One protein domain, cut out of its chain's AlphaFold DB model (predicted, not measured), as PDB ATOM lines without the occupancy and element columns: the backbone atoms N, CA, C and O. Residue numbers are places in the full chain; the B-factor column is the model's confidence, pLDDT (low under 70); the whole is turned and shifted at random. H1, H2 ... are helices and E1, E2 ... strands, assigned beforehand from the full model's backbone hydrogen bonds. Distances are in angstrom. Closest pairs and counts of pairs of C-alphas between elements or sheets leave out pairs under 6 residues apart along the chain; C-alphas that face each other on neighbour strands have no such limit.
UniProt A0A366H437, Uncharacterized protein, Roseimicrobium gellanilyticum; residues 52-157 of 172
ATOM      1  N   ALA A  52      -1.974  -0.288 -25.153       69.25
ATOM      2  CA  ALA A  52      -2.644  -0.716 -23.923       69.25
ATOM      3  C   ALA A  52      -1.768  -0.585 -22.660       69.25
ATOM      4  O   ALA A  52      -2.270  -0.147 -21.621       69.25
ATOM      5  N   ASP A  53      -0.477  -0.910 -22.745       79.06
ATOM      6  CA  ASP A  53       0.461  -0.814 -21.616       79.06
ATOM      7  C   ASP A  53       0.818   0.650 -21.333       79.06
ATOM      8  O   ASP A  53       0.877   1.107 -20.182       79.06
ATOM      9  N   GLU A  54       0.916   1.437 -22.402       82.12
ATOM     10  CA  GLU A  54       1.095   2.876 -22.315       82.12
ATOM     11  C   GLU A  54      -0.119   3.567 -21.664       82.12
ATOM     12  O   GLU A  54       0.033   4.412 -20.773       82.12
ATOM     13  N   ARG A  55      -1.344   3.153 -22.022       85.50
ATOM     14  CA  ARG A  55      -2.580   3.641 -21.391       85.50
ATOM     15  C   ARG A  55      -2.568   3.436 -19.879       85.50
ATOM     16  O   ARG A  55      -2.850   4.375 -19.135       85.50
ATOM     17  N   ALA A  56      -2.255   2.221 -19.423       88.25
ATOM     18  CA  ALA A  56      -2.247   1.886 -18.000       88.25
ATOM     19  C   ALA A  56      -1.247   2.760 -17.223       88.25
ATOM     20  O   ALA A  56      -1.546   3.237 -16.122       88.25
ATOM     21  N   THR A  57      -0.093   3.041 -17.833       91.19
ATOM     22  CA  THR A  57       0.929   3.936 -17.281       91.19
ATOM     23  C   THR A  57       0.401   5.361 -17.110       91.19
ATOM     24  O   THR A  57       0.553   5.957 -16.035       91.19
ATOM     25  N   TRP A  58      -0.263   5.912 -18.129       91.69
ATOM     26  CA  TRP A  58      -0.823   7.264 -18.063       91.69
ATOM     27  C   TRP A  58      -2.014   7.371 -17.109       91.69
ATOM     28  O   TRP A  58      -2.079   8.320 -16.326       91.69
ATOM     29  N   GLU A  59      -2.904   6.378 -17.074       91.19
ATOM     30  CA  GLU A  59      -4.007   6.325 -16.105       91.19
ATOM     31  C   GLU A  59      -3.492   6.288 -14.656       91.19
ATOM     32  O   GLU A  59      -4.026   6.977 -13.782       91.19
ATOM     33  N   ALA A  60      -2.419   5.535 -14.384       92.38
ATOM     34  CA  ALA A  60      -1.794   5.495 -13.063       92.38
ATOM     35  C   ALA A  60      -1.188   6.850 -12.657       92.38
ATOM     36  O   ALA A  60      -1.241   7.225 -11.483       92.38
ATOM     37  N   ARG A  61      -0.629   7.604 -13.613       93.88
ATOM     38  CA  ARG A  61      -0.113   8.961 -13.375       93.88
ATOM     39  C   ARG A  61      -1.236   9.972 -13.162       93.88
ATOM     40  O   ARG A  61      -1.152  10.760 -12.227       93.88
ATOM     41  N   ILE A  62      -2.310   9.907 -13.947       92.94
ATOM     42  CA  ILE A  62      -3.477  10.793 -13.816       92.94
ATOM     43  C   ILE A  62      -4.115  10.692 -12.430       92.94
ATOM     44  O   ILE A  62      -4.469  11.716 -11.855       92.94
ATOM     45  N   LYS A  63      -4.182   9.494 -11.838       92.06
ATOM     46  CA  LYS A  63      -4.688   9.306 -10.463       92.06
ATOM     47  C   LYS A  63      -3.897  10.080  -9.398       92.06
ATOM     48  O   LYS A  63      -4.409  10.305  -8.304       92.06
ATOM     49  N   LYS A  64      -2.656  10.479  -9.698       93.12
ATOM     50  CA  LYS A  64      -1.825  11.314  -8.815       93.12
ATOM     51  C   LYS A  64      -2.154  12.801  -8.936       93.12
ATOM     52  O   LYS A  64      -1.786  13.558  -8.046       93.12
ATOM     53  N   VAL A  65      -2.833  13.219 -10.007       91.06
ATOM     54  CA  VAL A  65      -3.274  14.601 -10.196       91.06
ATOM     55  C   VAL A  65      -4.584  14.814  -9.448       91.06
ATOM     56  O   VAL A  65      -5.600  14.194  -9.754       91.06
ATOM     57  N   GLN A  66      -4.551  15.708  -8.466       89.75
ATOM     58  CA  GLN A  66      -5.692  16.038  -7.622       89.75
ATOM     59  C   GLN A  66      -6.170  17.473  -7.887       89.75
ATOM     60  O   GLN A  66      -5.357  18.340  -8.232       89.75
ATOM     61  N   PRO A  67      -7.472  17.766  -7.709       88.19
ATOM     62  CA  PRO A  67      -7.958  19.141  -7.704       88.19
ATOM     63  C   PRO A  67      -7.191  20.002  -6.690       88.19
ATOM     64  O   PRO A  67      -6.891  19.561  -5.582       88.19
ATOM     65  N   GLY A  68      -6.864  21.234  -7.072       86.00
ATOM     66  CA  GLY A  68      -6.072  22.175  -6.278       86.00
ATOM     67  C   GLY A  68      -4.570  22.165  -6.571       86.00
ATOM     68  O   GLY A  68      -3.910  23.147  -6.228       86.00
ATOM     69  N   MET A  69      -4.042  21.133  -7.244       90.81
ATOM     70  CA  MET A  69      -2.649  21.117  -7.709       90.81
ATOM     71  C   MET A  69      -2.412  22.204  -8.754       90.81
ATOM     72  O   MET A  69      -3.268  22.461  -9.603       90.81
ATOM     73  N   THR A  70      -1.244  22.829  -8.699       89.12
ATOM     74  CA  THR A  70      -0.810  23.838  -9.669       89.12
ATOM     75  C   THR A  70      -0.379  23.189 -10.979       89.12
ATOM     76  O   THR A  70       0.059  22.036 -11.010       89.12
ATOM     77  N   ARG A  71      -0.442  23.941 -12.077       86.56
ATOM     78  CA  ARG A  71       0.029  23.497 -13.390       86.56
ATOM     79  C   ARG A  71       1.477  23.001 -13.342       86.56
ATOM     80  O   ARG A  71       1.752  21.926 -13.862       86.56
ATOM     81  N   ALA A  72       2.372  23.708 -12.652       87.06
ATOM     82  CA  ALA A  72       3.766  23.280 -12.509       87.06
ATOM     83  C   ALA A  72       3.924  21.924 -11.790       87.06
ATOM     84  O   ALA A  72       4.872  21.184 -12.049       87.06
ATOM     85  N   GLU A  73       3.020  21.576 -10.871       90.44
ATOM     86  CA  GLU A  73       3.012  20.256 -10.227       90.44
ATOM     87  C   GLU A  73       2.429  19.182 -11.145       90.44
ATOM     88  O   GLU A  73       2.952  18.068 -11.192       90.44
ATOM     89  N   VAL A  74       1.387  19.521 -11.909       89.50
ATOM     90  CA  VAL A  74       0.800  18.623 -12.910       89.50
ATOM     91  C   VAL A  74       1.827  18.262 -13.976       89.50
ATOM     92  O   VAL A  74       1.974  17.084 -14.277       89.50
ATOM     93  N   GLU A  75       2.586  19.228 -14.490       89.06
ATOM     94  CA  GLU A  75       3.605  19.019 -15.531       89.06
ATOM     95  C   GLU A  75       4.739  18.082 -15.086       89.06
ATOM     96  O   GLU A  75       5.318  17.371 -15.906       89.06
ATOM     97  N   LYS A  76       5.032  18.005 -13.780       91.25
ATOM     98  CA  LYS A  76       5.992  17.025 -13.236       91.25
ATOM     99  C   LYS A  76       5.457  15.591 -13.290       91.25
ATOM    100  O   LYS A  76       6.240  14.646 -13.345       91.25
ATOM    101  N   ILE A  77       4.136  15.417 -13.236       92.56
ATOM    102  CA  ILE A  77       3.463  14.109 -13.255       92.56
ATOM    103  C   ILE A  77       3.119  13.701 -14.694       92.56
ATOM    104  O   ILE A  77       3.340  12.553 -15.095       92.56
ATOM    105  N   LEU A  78       2.578  14.650 -15.453       90.88
ATOM    106  CA  LEU A  78       2.106  14.544 -16.828       90.88
ATOM    107  C   LEU A  78       2.922  15.510 -17.702       90.88
ATOM    108  O   LEU A  78       2.445  16.600 -18.024       90.88
ATOM    109  N   PRO A  79       4.171  15.149 -18.048       87.50
ATOM    110  CA  PRO A  79       5.013  16.001 -18.872       87.50
ATOM    111  C   PRO A  79       4.446  16.129 -20.285       87.50
ATOM    112  O   PRO A  79       3.862  15.188 -20.826       87.50
ATOM    113  N   TYR A  80       4.663  17.293 -20.892       82.88
ATOM    114  CA  TYR A  80       4.329  17.516 -22.291       82.88
ATOM    115  C   TYR A  80       5.173  16.621 -23.188       82.88
ATOM    116  O   TYR A  80       6.403  16.625 -23.115       82.88
ATOM    117  N   TYR A  81       4.507  15.914 -24.091       80.44
ATOM    118  CA  TYR A  81       5.171  15.332 -25.237       80.44
ATOM    119  C   TYR A  81       5.485  16.440 -26.240       80.44
ATOM    120  O   TYR A  81       4.595  17.007 -26.873       80.44
ATOM    121  N   VAL A  82       6.772  16.759 -26.361       73.44
ATOM    122  CA  VAL A  82       7.285  17.630 -27.415       73.44
ATOM    123  C   VAL A  82       7.630  16.735 -28.591       73.44
ATOM    124  O   VAL A  82       8.673  16.084 -28.607       73.44
ATOM    125  N   ALA A  83       6.725  16.673 -29.559       64.81
ATOM    126  CA  ALA A  83       6.989  15.949 -30.787       64.81
ATOM    127  C   ALA A  83       8.194  16.553 -31.533       64.81
ATOM    128  O   ALA A  83       8.425  17.768 -31.454       64.81
ATOM    129  N   PRO A  84       8.957  15.735 -32.279       61.72
ATOM    130  CA  PRO A  84       9.982  16.248 -33.178       61.72
ATOM    131  C   PRO A  84       9.352  17.259 -34.141       61.72
ATOM    132  O   PRO A  84       8.217  17.076 -34.580       61.72
ATOM    133  N   ALA A  85      10.077  18.349 -34.416       57.84
ATOM    134  CA  ALA A  85       9.559  19.472 -35.189       57.84
ATOM    135  C   ALA A  85       8.854  18.967 -36.464       57.84
ATOM    136  O   ALA A  85       9.472  18.214 -37.227       57.84
ATOM    137  N   PRO A  86       7.583  19.353 -36.691       54.66
ATOM    138  CA  PRO A  86       6.845  18.887 -37.846       54.66
ATOM    139  C   PRO A  86       7.622  19.202 -39.124       54.66
ATOM    140  O   PRO A  86       8.203  20.285 -39.253       54.66
ATOM    141  N   ALA A  87       7.608  18.284 -40.096       56.03
ATOM    142  CA  ALA A  87       8.162  18.568 -41.415       56.03
ATOM    143  C   ALA A  87       7.560  19.889 -41.948       56.03
ATOM    144  O   ALA A  87       6.352  20.111 -41.759       56.03
ATOM    145  N   PRO A  88       8.354  20.770 -42.587       47.38
ATOM    146  CA  PRO A  88       7.866  22.055 -43.079       47.38
ATOM    147  C   PRO A  88       6.577  21.884 -43.894       47.38
ATOM    148  O   PRO A  88       6.553  21.148 -44.878       47.38
ATOM    149  N   GLY A  89       5.494  22.541 -43.466       50.38
ATOM    150  CA  GLY A  89       4.188  22.483 -44.137       50.38
ATOM    151  C   GLY A  89       3.189  21.448 -43.605       50.38
ATOM    152  O   GLY A  89       2.075  21.389 -44.115       50.38
ATOM    153  N   SER A  90       3.522  20.671 -42.570       52.59
ATOM    154  CA  SER A  90       2.599  19.667 -42.003       52.59
ATOM    155  C   SER A  90       1.499  20.232 -41.089       52.59
ATOM    156  O   SER A  90       0.612  19.487 -40.683       52.59
ATOM    157  N   GLY A  91       1.487  21.539 -40.791       44.38
ATOM    158  CA  GLY A  91       0.381  22.211 -40.084       44.38
ATOM    159  C   GLY A  91       0.053  21.666 -38.683       44.38
ATOM    160  O   GLY A  91      -0.955  22.063 -38.101       44.38
ATOM    161  N   GLN A  92       0.869  20.761 -38.134       51.28
ATOM    162  CA  GLN A  92       0.632  20.133 -36.840       51.28
ATOM    163  C   GLN A  92       1.012  21.098 -35.713       51.28
ATOM    164  O   GLN A  92       2.181  21.282 -35.378       51.28
ATOM    165  N   LEU A  93      -0.002  21.699 -35.095       51.34
ATOM    166  CA  LEU A  93       0.127  22.319 -33.781       51.34
ATOM    167  C   LEU A  93       0.133  21.206 -32.728       51.34
ATOM    168  O   LEU A  93      -0.914  20.767 -32.265       51.34
ATOM    169  N   LEU A  94       1.327  20.755 -32.348       57.00
ATOM    170  CA  LEU A  94       1.547  19.858 -31.202       57.00
ATOM    171  C   LEU A  94       1.648  20.640 -29.879       57.00
ATOM    172  O   LEU A  94       2.065  20.109 -28.853       57.00
ATOM    173  N   MET A  95       1.273  21.923 -29.895       58.62
ATOM    174  CA  MET A  95       1.301  22.788 -28.722       58.62
ATOM    175  C   MET A  95       0.025  22.631 -27.883       58.62
ATOM    176  O   MET A  95      -1.048  22.388 -28.443       58.62
ATOM    177  N   PRO A  96       0.106  22.816 -26.551       62.41
ATOM    178  CA  PRO A  96      -1.072  22.891 -25.699       62.41
ATOM    179  C   PRO A  96      -2.036  23.955 -26.221       62.41
ATOM    180  O   PRO A  96      -1.640  25.104 -26.424       62.41
ATOM    181  N   TYR A  97      -3.301  23.593 -26.418       68.50
ATOM    182  CA  TYR A  97      -4.326  24.547 -26.827       68.50
ATOM    183  C   TYR A  97      -5.537  24.475 -25.905       68.50
ATOM    184  O   TYR A  97      -5.917  23.416 -25.392       68.50
ATOM    185  N   SER A  98      -6.150  25.635 -25.673       67.88
ATOM    186  CA  SER A  98      -7.364  25.725 -24.875       67.88
ATOM    187  C   SER A  98      -8.569  25.298 -25.710       67.88
ATOM    188  O   SER A  98      -8.836  25.880 -26.762       67.88
ATOM    189  N   GLY A  99      -9.317  24.317 -25.223       67.75
ATOM    190  CA  GLY A  99     -10.618  23.925 -25.749       67.75
ATOM    191  C   GLY A  99     -11.738  24.213 -24.752       67.75
ATOM    192  O   GLY A  99     -11.512  24.630 -23.613       67.75
ATOM    193  N   ARG A 100     -12.975  23.949 -25.170       66.62
ATOM    194  CA  ARG A 100     -14.127  23.839 -24.270       66.62
ATOM    195  C   ARG A 100     -14.654  22.416 -24.332       66.62
ATOM    196  O   ARG A 100     -14.898  21.905 -25.419       66.62
ATOM    197  N   VAL A 101     -14.850  21.803 -23.172       64.75
ATOM    198  CA  VAL A 101     -15.534  20.516 -23.047       64.75
ATOM    199  C   VAL A 101     -16.873  20.758 -22.384       64.75
ATOM    200  O   VAL A 101     -16.955  21.303 -21.282       64.75
ATOM    201  N   THR A 102     -17.938  20.350 -23.062       61.72
ATOM    202  CA  THR A 102     -19.279  20.334 -22.485       61.72
ATOM    203  C   THR A 102     -19.437  19.057 -21.677       61.72
ATOM    204  O   THR A 102     -19.503  17.963 -22.227       61.72
ATOM    205  N   THR A 103     -19.474  19.199 -20.357       58.69
ATOM    206  CA  THR A 103     -19.843  18.119 -19.436       58.69
ATOM    207  C   THR A 103     -21.337  18.208 -19.125       58.69
ATOM    208  O   THR A 103     -21.947  19.259 -19.323       58.69
ATOM    209  N   GLY A 104     -21.934  17.154 -18.558       52.94
ATOM    210  CA  GLY A 104     -23.330  17.192 -18.087       52.94
ATOM    211  C   GLY A 104     -23.619  18.279 -17.036       52.94
ATOM    212  O   GLY A 104     -24.773  18.611 -16.803       52.94
ATOM    213  N   THR A 105     -22.576  18.871 -16.439       57.53
ATOM    214  CA  THR A 105     -22.667  19.981 -15.471       57.53
ATOM    215  C   THR A 105     -22.409  21.366 -16.078       57.53
ATOM    216  O   THR A 105     -22.363  22.353 -15.351       57.53
ATOM    217  N   GLY A 106     -22.214  21.454 -17.399       63.84
ATOM    218  CA  GLY A 106     -21.922  22.694 -18.119       63.84
ATOM    219  C   GLY A 106     -20.641  22.633 -18.954       63.84
ATOM    220  O   GLY A 106     -19.884  21.657 -18.922       63.84
ATOM    221  N   SER A 107     -20.400  23.697 -19.723       62.06
ATOM    222  CA  SER A 107     -19.180  23.856 -20.519       62.06
ATOM    223  C   SER A 107     -18.040  24.364 -19.643       62.06
ATOM    224  O   SER A 107     -18.171  25.397 -18.990       62.06
ATOM    225  N   ARG A 108     -16.926  23.632 -19.624       68.06
ATOM    226  CA  ARG A 108     -15.702  24.014 -18.918       68.06
ATOM    227  C   ARG A 108     -14.590  24.246 -19.924       68.06
ATOM    228  O   ARG A 108     -14.465  23.516 -20.907       68.06
ATOM    229  N   GLN A 109     -13.779  25.263 -19.675       71.62
ATOM    230  CA  GLN A 109     -12.570  25.484 -20.453       71.62
ATOM    231  C   GLN A 109     -11.494  24.503 -19.983       71.62
ATOM    232  O   GLN A 109     -11.239  24.378 -18.788       71.62
ATOM    233  N   VAL A 110     -10.880  23.794 -20.922       77.75
ATOM    234  CA  VAL A 110      -9.857  22.783 -20.641       77.75
ATOM    235  C   VAL A 110      -8.616  23.056 -21.473       77.75
ATOM    236  O   VAL A 110      -8.700  23.586 -22.578       77.75
ATOM    237  N   MET A 111      -7.456  22.692 -20.943       81.88
ATOM    238  CA  MET A 111      -6.215  22.630 -21.700       81.88
ATOM    239  C   MET A 111      -6.042  21.211 -22.225       81.88
ATOM    240  O   MET A 111      -6.102  20.265 -21.437       81.88
ATOM    241  N   ARG A 112      -5.813  21.070 -23.530       82.69
ATOM    242  CA  ARG A 112      -5.551  19.781 -24.169       82.69
ATOM    243  C   ARG A 112      -4.114  19.735 -24.661       82.69
ATOM    244  O   ARG A 112      -3.673  20.657 -25.343       82.69
ATOM    245  N   TYR A 113      -3.387  18.681 -24.304       81.88
ATOM    246  CA  TYR A 113      -2.004  18.480 -24.738       81.88
ATOM    247  C   TYR A 113      -1.633  17.001 -24.777       81.88
ATOM    248  O   TYR A 113      -2.240  16.186 -24.083       81.88
ATOM    249  N   TYR A 114      -0.634  16.663 -25.588       85.25
ATOM    250  CA  TYR A 114      -0.123  15.302 -25.699       85.25
ATOM    251  C   TYR A 114       0.839  14.983 -24.552       85.25
ATOM    252  O   TYR A 114       1.672  15.812 -24.187       85.25
ATOM    253  N   VAL A 115       0.713  13.780 -23.997       86.88
ATOM    254  CA  VAL A 115       1.678  13.171 -23.060       86.88
ATOM    255  C   VAL A 115       2.517  12.093 -23.747       86.88
ATOM    256  O   VAL A 115       3.580  11.734 -23.249       86.88
ATOM    257  N   SER A 116       2.084  11.642 -24.931       84.88
ATOM    258  CA  SER A 116       2.848  10.796 -25.850       84.88
ATOM    259  C   SER A 116       2.274  10.873 -27.285       84.88
ATOM    260  O   SER A 116       1.247  11.531 -27.468       84.88
ATOM    261  N   PRO A 117       2.882  10.229 -28.308       79.06
ATOM    262  CA  PRO A 117       2.454  10.337 -29.713       79.06
ATOM    263  C   PRO A 117       0.984   9.976 -30.002       79.06
ATOM    264  O   PRO A 117       0.418  10.451 -30.981       79.06
ATOM    265  N   GLY A 118       0.349   9.147 -29.169       79.12
ATOM    266  CA  GLY A 118      -1.052   8.728 -29.340       79.12
ATOM    267  C   GLY A 118      -1.988   9.158 -28.212       79.12
ATOM    268  O   GLY A 118      -3.198   8.936 -28.289       79.12
ATOM    269  N   TRP A 119      -1.455   9.753 -27.144       85.50
ATOM    270  CA  TRP A 119      -2.206  10.023 -25.922       85.50
ATOM    271  C   TRP A 119      -2.181  11.497 -25.574       85.50
ATOM    272  O   TRP A 119      -1.125  12.117 -25.433       85.50
ATOM    273  N   CYS A 120      -3.369  12.047 -25.362       86.56
ATOM    274  CA  CYS A 120      -3.545  13.409 -24.902       86.56
ATOM    275  C   CYS A 120      -4.368  13.450 -23.621       86.56
ATOM    276  O   CYS A 120      -5.197  12.582 -23.349       86.56
ATOM    277  N   VAL A 121      -4.119  14.476 -22.821       88.06
ATOM    278  CA  VAL A 121      -4.833  14.723 -21.577       88.06
ATOM    279  C   VAL A 121      -5.594  16.031 -21.663       88.06
ATOM    280  O   VAL A 121      -5.154  16.992 -22.301       88.06
ATOM    281  N   LEU A 122      -6.756  16.057 -21.021       88.25
ATOM    282  CA  LEU A 122      -7.599  17.234 -20.903       88.25
ATOM    283  C   LEU A 122      -7.634  17.630 -19.434       88.25
ATOM    284  O   LEU A 122      -8.162  16.905 -18.588       88.25
ATOM    285  N   VAL A 123      -7.056  18.792 -19.138       86.50
ATOM    286  CA  VAL A 123      -6.942  19.323 -17.780       86.50
ATOM    287  C   VAL A 123      -7.803  20.573 -17.652       86.50
ATOM    288  O   VAL A 123      -7.635  21.539 -18.395       86.50
ATOM    289  N   CYS A 124      -8.734  20.572 -16.701       85.12
ATOM    290  CA  CYS A 124      -9.532  21.750 -16.374       85.12
ATOM    291  C   CYS A 124      -8.772  22.589 -15.347       85.12
ATOM    292  O   CYS A 124      -8.720  22.206 -14.180       85.12
ATOM    293  N   TYR A 125      -8.200  23.714 -15.767       80.62
ATOM    294  CA  TYR A 125      -7.563  24.657 -14.853       80.62
ATOM    295  C   TYR A 125      -8.519  25.778 -14.436       80.62
ATOM    296  O   TYR A 125      -9.475  26.100 -15.142       80.62
ATOM    297  N   ASP A 126      -8.239  26.361 -13.279       77.25
ATOM    298  CA  ASP A 126      -8.852  27.570 -12.774       77.25
ATOM    299  C   ASP A 126      -8.233  28.767 -13.482       77.25
ATOM    300  O   ASP A 126      -7.069  29.105 -13.268       77.25
ATOM    301  N   TYR A 127      -9.025  29.378 -14.355       69.69
ATOM    302  CA  TYR A 127      -8.656  30.572 -15.101       69.69
ATOM    303  C   TYR A 127      -9.351  31.814 -14.541       69.69
ATOM    304  O   TYR A 127      -9.548  32.772 -15.277       69.69
ATOM    305  N   THR A 128      -9.736  31.825 -13.261       55.78
ATOM    306  CA  THR A 128     -10.412  32.956 -12.589       55.78
ATOM    307  C   THR A 128      -9.700  34.315 -12.698       55.78
ATOM    308  O   THR A 128     -10.301  35.330 -12.361       55.78
ATOM    309  N   GLY A 129      -8.469  34.376 -13.222       48.16
ATOM    310  CA  GLY A 129      -7.759  35.615 -13.579       48.16
ATOM    311  C   GLY A 129      -7.716  35.980 -15.076       48.16
ATOM    312  O   GLY A 129      -7.098  36.987 -15.431       48.16
ATOM    313  N   VAL A 130      -8.324  35.188 -15.968       52.03
ATOM    314  CA  VAL A 130      -8.371  35.440 -17.418       52.03
ATOM    315  C   VAL A 130      -9.676  36.163 -17.762       52.03
ATOM    316  O   VAL A 130     -10.705  35.543 -18.023       52.03
ATOM    317  N   THR A 131      -9.646  37.495 -17.745       50.03
ATOM    318  CA  THR A 131     -10.743  38.326 -18.263       50.03
ATOM    319  C   THR A 131     -10.637  38.464 -19.788       50.03
ATOM    320  O   THR A 131      -9.556  38.250 -20.337       50.03
ATOM    321  N   PRO A 132     -11.710  38.848 -20.508       48.91
ATOM    322  CA  PRO A 132     -11.636  39.166 -21.938       48.91
ATOM    323  C   PRO A 132     -10.592  40.245 -22.286       48.91
ATOM    324  O   PRO A 132     -10.111  40.289 -23.418       48.91
ATOM    325  N   GLU A 133     -10.223  41.108 -21.330       51.22
ATOM    326  CA  GLU A 133      -9.134  42.074 -21.519       51.22
ATOM    327  C   GLU A 133      -7.750  41.404 -21.483       51.22
ATOM    328  O   GLU A 133      -6.912  41.707 -22.330       51.22
ATOM    329  N   ASN A 134      -7.539  40.443 -20.575       51.38
ATOM    330  CA  ASN A 134      -6.279  39.701 -20.421       51.38
ATOM    331  C   ASN A 134      -6.201  38.438 -21.297       51.38
ATOM    332  O   ASN A 134      -5.149  37.817 -21.394       51.38
ATOM    333  N   SER A 135      -7.297  38.032 -21.946       49.88
ATOM    334  CA  SER A 135      -7.334  36.860 -22.830       49.88
ATOM    335  C   SER A 135      -6.610  37.086 -24.157       49.88
ATOM    336  O   SER A 135      -6.423  36.132 -24.910       49.88
ATOM    337  N   LYS A 136      -6.259  38.341 -24.469       50.56
ATOM    338  CA  LYS A 136      -5.391  38.694 -25.600       50.56
ATOM    339  C   LYS A 136      -3.923  38.375 -25.324       50.56
ATOM    340  O   LYS A 136      -3.177  38.161 -26.273       50.56
ATOM    341  N   ASP A 137      -3.540  38.281 -24.052       53.50
ATOM    342  CA  ASP A 137      -2.244  37.757 -23.658       53.50
ATOM    343  C   ASP A 137      -2.355  36.230 -23.608       53.50
ATOM    344  O   ASP A 137      -2.889  35.653 -22.656       53.50
ATOM    345  N   GLU A 138      -1.813  35.554 -24.624       52.12
ATOM    346  CA  GLU A 138      -1.695  34.083 -24.704       52.12
ATOM    347  C   GLU A 138      -1.095  33.444 -23.427       52.12
ATOM    348  O   GLU A 138      -1.233  32.246 -23.174       52.12
ATOM    349  N   VAL A 139      -0.469  34.265 -22.581       55.12
ATOM    350  CA  VAL A 139       0.240  33.918 -21.351       55.12
ATOM    351  C   VAL A 139      -0.692  33.535 -20.196       55.12
ATOM    352  O   VAL A 139      -0.300  32.735 -19.348       55.12
ATOM    353  N   GLY A 140      -1.930  34.043 -20.132       58.81
ATOM    354  CA  GLY A 140      -2.824  33.810 -18.982       58.81
ATOM    355  C   GLY A 140      -3.127  32.326 -18.726       58.81
ATOM    356  O   GLY A 140      -3.088  31.850 -17.589       58.81
ATOM    357  N   TYR A 141      -3.337  31.565 -19.800       60.75
ATOM    358  CA  TYR A 141      -3.603  30.124 -19.737       60.75
ATOM    359  C   TYR A 141      -2.356  29.293 -19.406       60.75
ATOM    360  O   TYR A 141      -2.469  28.153 -18.946       60.75
ATOM    361  N   GLN A 142      -1.168  29.856 -19.648       67.00
ATOM    362  CA  GLN A 142       0.124  29.198 -19.455       67.00
ATOM    363  C   GLN A 142       0.766  29.442 -18.094       67.00
ATOM    364  O   GLN A 142       1.825  28.890 -17.808       67.00
ATOM    365  N   ARG A 143       0.101  30.209 -17.230       75.44
ATOM    366  CA  ARG A 143       0.601  30.522 -15.896       75.44
ATOM    367  C   ARG A 143       0.795  29.256 -15.049       75.44
ATOM    368  O   ARG A 143      -0.147  28.462 -14.925       75.44
ATOM    369  N   PRO A 144       1.988  29.051 -14.460       80.38
ATOM    370  CA  PRO A 144       2.283  27.858 -13.673       80.38
ATOM    371  C   PRO A 144       1.443  27.769 -12.389       80.38
ATOM    372  O   PRO A 144       1.298  26.676 -11.843       80.38
ATOM    373  N   GLU A 145       0.851  28.877 -11.930       81.19
ATOM    374  CA  GLU A 145       0.034  28.949 -10.714       81.19
ATOM    375  C   GLU A 145      -1.419  28.481 -10.910       81.19
ATOM    376  O   GLU A 145      -2.135  28.284  -9.925       81.19
ATOM    377  N   ASN A 146      -1.865  28.292 -12.158       81.00
ATOM    378  CA  ASN A 146      -3.232  27.864 -12.460       81.00
ATOM    379  C   ASN A 146      -3.523  26.502 -11.811       81.00
ATOM    380  O   ASN A 146      -2.743  25.558 -11.954       81.00
ATOM    381  N   LYS A 147      -4.647  26.387 -11.093       84.00
ATOM    382  CA  LYS A 147      -4.975  25.196 -10.289       84.00
ATOM    383  C   LYS A 147      -5.931  24.256 -10.997       84.00
ATOM    384  O   LYS A 147      -6.834  24.705 -11.684       84.00
ATOM    385  N   VAL A 148      -5.787  22.952 -10.807       85.25
ATOM    386  CA  VAL A 148      -6.723  21.965 -11.360       85.25
ATOM    387  C   VAL A 148      -8.080  22.062 -10.653       85.25
ATOM    388  O   VAL A 148      -8.152  22.000  -9.430       85.25
ATOM    389  N   LEU A 149      -9.166  22.177 -11.416       82.56
ATOM    390  CA  LEU A 149     -10.543  22.260 -10.907       82.56
ATOM    391  C   LEU A 149     -11.294  20.928 -10.940       82.56
ATOM    392  O   LEU A 149     -12.294  20.757 -10.243       82.56
ATOM    393  N   ALA A 150     -10.880  20.011 -11.808       80.50
ATOM    394  CA  ALA A 150     -11.592  18.768 -12.067       80.50
ATOM    395  C   ALA A 150     -10.609  17.633 -12.365       80.50
ATOM    396  O   ALA A 150      -9.475  17.911 -12.758       80.50
ATOM    397  N   PRO A 151     -11.038  16.367 -12.228       81.69
ATOM    398  CA  PRO A 151     -10.237  15.227 -12.655       81.69
ATOM    399  C   PRO A 151      -9.760  15.371 -14.105       81.69
ATOM    400  O   PRO A 151     -10.497  15.852 -14.968       81.69
ATOM    401  N   VAL A 152      -8.524  14.943 -14.360       85.56
ATOM    402  CA  VAL A 152      -7.921  14.935 -15.698       85.56
ATOM    403  C   VAL A 152      -8.498  13.781 -16.512       85.56
ATOM    404  O   VAL A 152      -8.643  12.670 -16.002       85.56
ATOM    405  N   ILE A 153      -8.810  14.037 -17.780       86.44
ATOM    406  CA  ILE A 153      -9.331  13.025 -18.705       86.44
ATOM    407  C   ILE A 153      -8.201  12.592 -19.637       86.44
ATOM    408  O   ILE A 153      -7.495  13.442 -20.175       86.44
ATOM    409  N   LEU A 154      -8.043  11.283 -19.829       87.94
ATOM    410  CA  LEU A 154      -7.152  10.705 -20.834       87.94
ATOM    411  C   LEU A 154      -7.945  10.408 -22.107       87.94
ATOM    412  O   LEU A 154      -8.979   9.744 -22.052       87.94
ATOM    413  N   GLU A 155      -7.437  10.851 -23.249       85.88
ATOM    414  CA  GLU A 155      -8.002  10.578 -24.565       85.88
ATOM    415  C   GLU A 155      -6.931   9.996 -25.484       85.88
ATOM    416  O   GLU A 155      -5.837  10.552 -25.622       85.88
ATOM    417  N   TYR A 156      -7.270   8.901 -26.161       82.19
ATOM    418  CA  TYR A 156      -6.471   8.410 -27.274       82.19
ATOM    419  C   TYR A 156      -6.789   9.243 -28.516       82.19
ATOM    420  O   TYR A 156      -7.933   9.268 -28.980       82.19
ATOM    421  N   GLN A 157      -5.780   9.914 -29.058       77.25
ATOM    422  CA  GLN A 157      -5.832  10.485 -30.392       77.25
ATOM    423  C   GLN A 157      -4.601  10.010 -31.150       77.25
ATOM    424  O   GLN A 157      -3.507  10.481 -30.845       77.25
TER     425      GLN A 157
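AT A GLANCE: This is residues 52 to 157 of the 172 residues of an uncharacterized protein of Roseimicrobium gellanilyticum (UniProt A0A366H437). A curled, strongly twisted antiparallel sheet, in order E1 E2 E3 E4, has H1 over one face; residues 132 to 137 stick out. The 106 printed residues include, in order, H1 H2 E1 E2 E3 E4, a mixed class with under half in named elements. The whole is compact, radius of gyration of the C-alphas 14.2 A, spanning 38 by 36 by 27 A.

HOW THE PARTS SIT: H1, residues 52 to 62, is on the sheet, its height 9.4 A, over E3, residues 119 to 123. H2, residues 71 to 77, is not on it. H1 and H2 are close but not clearly touching; their closest C-alphas, of Arg 61 and Ile 77, are 6.3 A apart. E1, residues 97 to 103, and E2, residues 106 to 116, form a hairpin, N 99 to O 110 2.8 A. E2 and E3 form another, N 111 to O 123 2.8 A. E3 and E4, residues 153 to 156, form a third, N 122 to O 153 2.8 A. H1 has every O i to N i+4 pair within hydrogen-bond range; H2 has 1 of 3, and 3 of 4 O i to N i+3.

IN THESE COORDINATES: H1, 15.3 A long, begins at C-alpha 52 (-2.644, -0.716, -23.923). E2, 28.5 A, bends by 57 degrees at residue 109. E4 ends at C-alpha 156 (-6.471, 8.410, -27.274).

THE WHOLE: The printed part has no cut. Links H2 to E1 and E3 to E4 are long. pLDDT is under 70 at residues 52, 83 to 108 and 127 to 142.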